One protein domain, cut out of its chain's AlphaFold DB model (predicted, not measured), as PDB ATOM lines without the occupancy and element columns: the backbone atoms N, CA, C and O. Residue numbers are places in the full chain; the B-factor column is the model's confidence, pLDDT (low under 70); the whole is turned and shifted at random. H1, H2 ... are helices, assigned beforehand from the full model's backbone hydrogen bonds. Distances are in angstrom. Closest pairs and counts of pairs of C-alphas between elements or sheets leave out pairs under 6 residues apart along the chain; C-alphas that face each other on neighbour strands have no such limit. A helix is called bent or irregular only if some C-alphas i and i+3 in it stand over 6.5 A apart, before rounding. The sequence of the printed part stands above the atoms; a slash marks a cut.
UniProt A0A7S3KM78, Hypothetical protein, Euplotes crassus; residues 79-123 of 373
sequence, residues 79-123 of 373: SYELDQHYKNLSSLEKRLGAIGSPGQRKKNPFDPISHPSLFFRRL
ATOM      1  N   SER A  79     111.414 142.142 133.976       78.00
ATOM      2  CA  SER A  79     111.400 140.748 134.453       78.00
ATOM      3  C   SER A  79     110.144 139.994 134.034       78.00
ATOM      4  O   SER A  79     110.247 138.810 133.745       78.00
ATOM      5  N   TYR A  80     108.985 140.655 133.954       84.88
ATOM      6  CA  TYR A  80     107.764 140.028 133.453       84.88
ATOM      7  C   TYR A  80     107.854 139.710 131.958       84.88
ATOM      8  O   TYR A  80     107.523 138.601 131.553       84.88
ATOM      9  N   GLU A  81     108.329 140.654 131.145       82.19
ATOM     10  CA  GLU A  81     108.535 140.454 129.705       82.19
ATOM     11  C   GLU A  81     109.574 139.358 129.440       82.19
ATOM     12  O   GLU A  81     109.353 138.470 128.620       82.19
ATOM     13  N   LEU A  82     110.671 139.360 130.198       83.69
ATOM     14  CA  LEU A  82     111.722 138.350 130.124       83.69
ATOM     15  C   LEU A  82     111.228 136.967 130.588       83.69
ATOM     16  O   LEU A  82     111.516 135.966 129.939       83.69
ATOM     17  N   ASP A  83     110.434 136.893 131.658       86.88
ATOM     18  CA  ASP A  83     109.790 135.652 132.117       86.88
ATOM     19  C   ASP A  83     108.761 135.135 131.097       86.88
ATOM     20  O   ASP A  83     108.723 133.940 130.804       86.88
ATOM     21  N   GLN A  84     107.970 136.019 130.476       88.69
ATOM     22  CA  GLN A  84     107.093 135.644 129.363       88.69
ATOM     23  C   GLN A  84     107.884 135.110 128.169       88.69
ATOM     24  O   GLN A  84     107.518 134.077 127.610       88.69
ATOM     25  N   HIS A  85     108.981 135.769 127.801       89.62
ATOM     26  CA  HIS A  85     109.855 135.323 126.726       89.62
ATOM     27  C   HIS A  85     110.423 133.924 127.010       89.62
ATOM     28  O   HIS A  85     110.315 133.035 126.166       89.62
ATOM     29  N   TYR A  86     110.936 133.672 128.218       92.00
ATOM     30  CA  TYR A  86     111.428 132.342 128.593       92.00
ATOM     31  C   TYR A  86     110.326 131.279 128.627       92.00
ATOM     32  O   TYR A  86     110.550 130.149 128.189       92.00
ATOM     33  N   LYS A  87     109.117 131.621 129.084       93.94
ATOM     34  CA  LYS A  87     107.956 130.719 129.014       93.94
ATOM     35  C   LYS A  87     107.576 130.391 127.572       93.94
ATOM     36  O   LYS A  87     107.262 129.236 127.283       93.94
ATOM     37  N   ASN A  88     107.646 131.367 126.671       91.12
ATOM     38  CA  ASN A  88     107.402 131.164 125.246       91.12
ATOM     39  C   ASN A  88     108.473 130.259 124.624       91.12
ATOM     40  O   ASN A  88     108.114 129.298 123.946       91.12
ATOM     41  N   LEU A  89     109.757 130.485 124.923       91.00
ATOM     42  CA  LEU A  89     110.848 129.618 124.471       91.00
ATOM     43  C   LEU A  89     110.693 128.180 124.980       91.00
ATOM     44  O   LEU A  89     110.740 127.246 124.187       91.00
ATOM     45  N   SER A  90     110.414 127.988 126.272       93.69
ATOM     46  CA  SER A  90     110.193 126.649 126.837       93.69
ATOM     47  C   SER A  90     108.957 125.961 126.238       93.69
ATOM     48  O   SER A  90     108.945 124.748 126.033       93.69
ATOM     49  N   SER A  91     107.904 126.723 125.926       93.00
ATOM     50  CA  SER A  91     106.725 126.211 125.218       93.00
ATOM     51  C   SER A  91     107.068 125.761 123.795       93.00
ATOM     52  O   SER A  91     106.631 124.689 123.374       93.00
ATOM     53  N   LEU A  92     107.884 126.532 123.068       91.75
ATOM     54  CA  LEU A  92     108.367 126.170 121.734       91.75
ATOM     55  C   LEU A  92     109.255 124.928 121.772       91.75
ATOM     56  O   LEU A  92     109.037 124.020 120.982       91.75
ATOM     57  N   GLU A  93     110.178 124.836 122.725       93.00
ATOM     58  CA  GLU A  93     111.034 123.662 122.914       93.00
ATOM     59  C   GLU A  93     110.204 122.399 123.195       93.00
ATOM     60  O   GLU A  93     110.400 121.366 122.557       93.00
ATOM     61  N   LYS A  94     109.190 122.492 124.068       91.12
ATOM     62  CA  LYS A  94     108.245 121.388 124.315       91.12
ATOM     63  C   LYS A  94     107.453 121.008 123.068       91.12
ATOM     64  O   LYS A  94     107.197 119.826 122.855       91.12
ATOM     65  N   ARG A  95     107.042 121.986 122.252       85.31
ATOM     66  CA  ARG A  95     106.365 121.719 120.977       85.31
ATOM     67  C   ARG A  95     107.306 121.025 120.004       85.31
ATOM     68  O   ARG A  95     106.904 120.008 119.464       85.31
ATOM     69  N   LEU A  96     108.536 121.511 119.841       83.44
ATOM     70  CA  LEU A  96     109.555 120.899 118.987       83.44
ATOM     71  C   LEU A  96     109.860 119.460 119.416       83.44
ATOM     72  O   LEU A  96     109.882 118.576 118.572       83.44
ATOM     73  N   GLY A  97     109.993 119.194 120.718       85.31
ATOM     74  CA  GLY A  97     110.158 117.829 121.231       85.31
ATOM     75  C   GLY A  97     108.913 116.944 121.069       85.31
ATOM     76  O   GLY A  97     109.022 115.722 121.028       85.31
ATOM     77  N   ALA A  98     107.720 117.540 120.974       87.88
ATOM     78  CA  ALA A  98     106.475 116.823 120.704       87.88
ATOM     79  C   ALA A  98     106.213 116.601 119.205       87.88
ATOM     80  O   ALA A  98     105.419 115.712 118.868       87.88
ATOM     81  N   ILE A  99     106.860 117.369 118.319       83.25
ATOM     82  CA  ILE A  99     106.863 117.115 116.875       83.25
ATOM     83  C   ILE A  99     107.538 115.764 116.655       83.25
ATOM     84  O   ILE A  99     108.620 115.494 117.162       83.25
ATOM     85  N   GLY A 100     106.848 114.870 115.953       80.88
ATOM     86  CA  GLY A 100     107.298 113.487 115.810       80.88
ATOM     87  C   GLY A 100     106.959 112.581 117.002       80.88
ATOM     88  O   GLY A 100     107.278 111.394 116.968       80.88
ATOM     89  N   SER A 101     106.250 113.062 118.032       92.31
ATOM     90  CA  SER A 101     105.680 112.155 119.038       92.31
ATOM     91  C   SER A 101     104.654 111.219 118.382       92.31
ATOM     92  O   SER A 101     103.868 111.676 117.545       92.31
ATOM     93  N   PRO A 102     104.571 109.932 118.772       88.31
ATOM     94  CA  PRO A 102     103.650 108.977 118.148       88.31
ATOM     95  C   PRO A 102     102.194 109.464 118.097       88.31
ATOM     96  O   PRO A 102     101.467 109.169 117.153       88.31
ATOM     97  N   GLY A 103     101.763 110.254 119.087       91.62
ATOM     98  CA  GLY A 103     100.428 110.848 119.119       91.62
ATOM     99  C   GLY A 103     100.201 111.943 118.071       91.62
ATOM    100  O   GLY A 103      99.116 112.002 117.499       91.62
ATOM    101  N   GLN A 104     101.190 112.802 117.798       87.69
ATOM    102  CA  GLN A 104     101.090 113.798 116.721       87.69
ATOM    103  C   GLN A 104     101.236 113.156 115.345       87.69
ATOM    104  O   GLN A 104     100.483 113.488 114.434       87.69
ATOM    105  N   ARG A 105     102.146 112.189 115.218       87.62
ATOM    106  CA  ARG A 105     102.376 111.443 113.981       87.62
ATOM    107  C   ARG A 105     101.128 110.707 113.498       87.62
ATOM    108  O   ARG A 105     100.763 110.818 112.337       87.62
ATOM    109  N   LYS A 106     100.380 110.082 114.415       92.06
ATOM    110  CA  LYS A 106      99.078 109.460 114.111       92.06
ATOM    111  C   LYS A 106      98.019 110.445 113.610       92.06
ATOM    112  O   LYS A 106      97.131 110.028 112.872       92.06
ATOM    113  N   LYS A 107      98.083 111.726 114.002       92.00
ATOM    114  CA  LYS A 107      97.150 112.764 113.526       92.00
ATOM    115  C   LYS A 107      97.465 113.234 112.108       92.00
ATOM    116  O   LYS A 107      96.571 113.768 111.465       92.00
ATOM    117  N   ASN A 108      98.700 113.059 111.638       87.06
ATOM    118  CA  ASN A 108      99.072 113.358 110.263       87.06
ATOM    119  C   ASN A 108      98.806 112.120 109.385       87.06
ATOM    120  O   ASN A 108      99.556 111.151 109.493       87.06
ATOM    121  N   PRO A 109      97.780 112.122 108.512       85.31
ATOM    122  CA  PRO A 109      97.478 110.973 107.655       85.31
ATOM    123  C   PRO A 109      98.593 110.673 106.639       85.31
ATOM    124  O   PRO A 109      98.666 109.558 106.135       85.31
ATOM    125  N   PHE A 110      99.482 111.633 106.372       83.44
ATOM    126  CA  PHE A 110     100.587 111.495 105.422       83.44
ATOM    127  C   PHE A 110     101.916 111.092 106.075       83.44
ATOM    128  O   PHE A 110     102.937 111.056 105.396       83.44
ATOM    129  N   ASP A 111     101.950 110.808 107.383       87.56
ATOM    130  CA  ASP A 111     103.177 110.333 108.029       87.56
ATOM    131  C   ASP A 111     103.431 108.851 107.685       87.56
ATOM    132  O   ASP A 111     102.683 107.980 108.153       87.56
ATOM    133  N   PRO A 112     104.501 108.524 106.935       86.12
ATOM    134  CA  PRO A 112     104.748 107.167 106.447       86.12
ATOM    135  C   PRO A 112     105.042 106.162 107.563       86.12
ATOM    136  O   PRO A 112     104.858 104.964 107.376       86.12
ATOM    137  N   ILE A 113     105.486 106.619 108.735       84.88
ATOM    138  CA  ILE A 113     105.819 105.714 109.843       84.88
ATOM    139  C   ILE A 113     104.573 105.395 110.675       84.88
ATOM    140  O   ILE A 113     104.467 104.298 111.213       84.88
ATOM    141  N   SER A 114     103.626 106.334 110.800       90.50
ATOM    142  CA  SER A 114     102.370 106.067 111.521       90.50
ATOM    143  C   SER A 114     101.312 105.401 110.652       90.50
ATOM    144  O   SER A 114     100.542 104.598 111.174       90.50
ATOM    145  N   HIS A 115     101.292 105.701 109.351       89.06
ATOM    146  CA  HIS A 115     100.331 105.156 108.390       89.06
ATOM    147  C   HIS A 115     101.041 104.585 107.154       89.06
ATOM    148  O   HIS A 115     100.815 105.060 106.037       89.06
ATOM    149  N   PRO A 116     101.883 103.545 107.304       85.19
ATOM    150  CA  PRO A 116     102.647 102.989 106.185       85.19
ATOM    151  C   PRO A 116     101.739 102.536 105.036       85.19
ATOM    152  O   PRO A 116     102.057 102.736 103.868       85.19
ATOM    153  N   SER A 117     100.551 102.014 105.351       82.50
ATOM    154  CA  SER A 117      99.564 101.596 104.353       82.50
ATOM    155  C   SER A 117      99.076 102.727 103.447       82.50
ATOM    156  O   SER A 117      98.679 102.447 102.322       82.50
ATOM    157  N   LEU A 118      99.063 103.981 103.916       80.94
ATOM    158  CA  LEU A 118      98.678 105.132 103.092       80.94
ATOM    159  C   LEU A 118      99.823 105.566 102.177       80.94
ATOM    160  O   LEU A 118      99.574 105.901 101.027       80.94
ATOM    161  N   PHE A 119     101.067 105.487 102.650       79.50
ATOM    162  CA  PHE A 119     102.243 105.835 101.850       79.50
ATOM    163  C   PHE A 119     102.484 104.856 100.692       79.50
ATOM    164  O   PHE A 119     102.858 105.263  99.596       79.50
ATOM    165  N   PHE A 120     102.220 103.562 100.901       75.56
ATOM    166  CA  PHE A 120     102.347 102.553  99.842       75.56
ATOM    167  C   PHE A 120     101.142 102.493  98.886       75.56
ATOM    168  O   PHE A 120     101.190 101.768  97.888       75.56
ATOM    169  N   ARG A 121     100.066 103.253  99.140       75.19
ATOM    170  CA  ARG A 121      98.970 103.405  98.173       75.19
ATOM    171  C   ARG A 121      99.391 104.408  97.106       75.19
ATOM    172  O   ARG A 121      99.622 105.577  97.394       75.19
ATOM    173  N   ARG A 122      99.473 103.955  95.851       68.75
ATOM    174  CA  ARG A 122      99.691 104.855  94.710       68.75
ATOM    175  C   ARG A 122      98.491 105.799  94.595       68.75
ATOM    176  O   ARG A 122      97.359 105.332  94.464       68.75
ATOM    177  N   LEU A 123      98.747 107.105  94.648       62.16
ATOM    178  CA  LEU A 123      97.739 108.138  94.411       62.16
ATOM    179  C   LEU A 123      97.066 107.880  93.051       62.16
ATOM    180  O   LEU A 123      97.743 107.562  92.076       62.16
TER     181      LEU A 123
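AT A GLANCE: This is residues 79 to 123 of the 373 residues of the protein "Hypothetical protein" of Euplotes crassus (UniProt A0A7S3KM78). Picture a thin rod: one long helix, H1, sticks out free from one end, and beyond its last residue the chain goes on as a loose, winding stretch with two short helices, H2 and then H3, one after the other. There is no packed core; H1 makes much of the length, and H3 and the last printed residues lie at the end far from the start of H1. The printed part has 45 residues, with three named helices in the order H1, H2, H3 and no named strand, and its class is all helix. The whole is extended, with a radius of gyration of the C-alphas of 16.6 A, and the C-alphas span 54 by 17 by 10 A.

HOW THE PARTS SIT: Begin with H1, residues 79 to 98, which touches no helix. Residues 79 to 99, of which 79 to 98 belong to H1, stand free. Look next at H2, residues 102 to 107: it is close to H1 but not clearly touching, and the closest C-alphas of the two, those of Ala 98 and Gln 104, are 7.3 A apart. The lines of H1 and H2 are about perpendicular, at 85 degrees. Farther on you reach H3, residues 116 to 119, which is apart from H1 and also apart from H2. In the backbone, every O i to N i+4 pair of H1 is within hydrogen-bond range, while in H2 1 of 2 such pairs is; H3, with four residues, is too short for such a pair, but its one O i to N i+3 pair is within range.

IN THESE COORDINATES: Find C-alpha 79 at (111.400, 140.748, 134.453), where H1 begins; from there the helix runs 28.0 A, from first to last C-alpha, to C-alpha 98 at (106.475, 116.823, 120.704). After residues 99 to 101, H2 runs from Pro 102 to Lys 107. Residues 108 to 115 follow, and H3 then runs from Pro 116 to Phe 119, ending at C-alpha 119 at (102.243, 105.835, 101.850). None of the three helices is bent or irregular.

THE WHOLE: For the size of the printed part, look at Ser 79 and Arg 122: their C-alphas, the two farthest apart in the domain, are 54.8 A from each other. The printed part has no cut. The link from H1 to H2, with 3 residues, is tight, and the link from H2 to H3, with 8 residues, is short. In the B-factor column you will find a mean pLDDT of the printed part of 85.9, with residues 122 to 123 under 70.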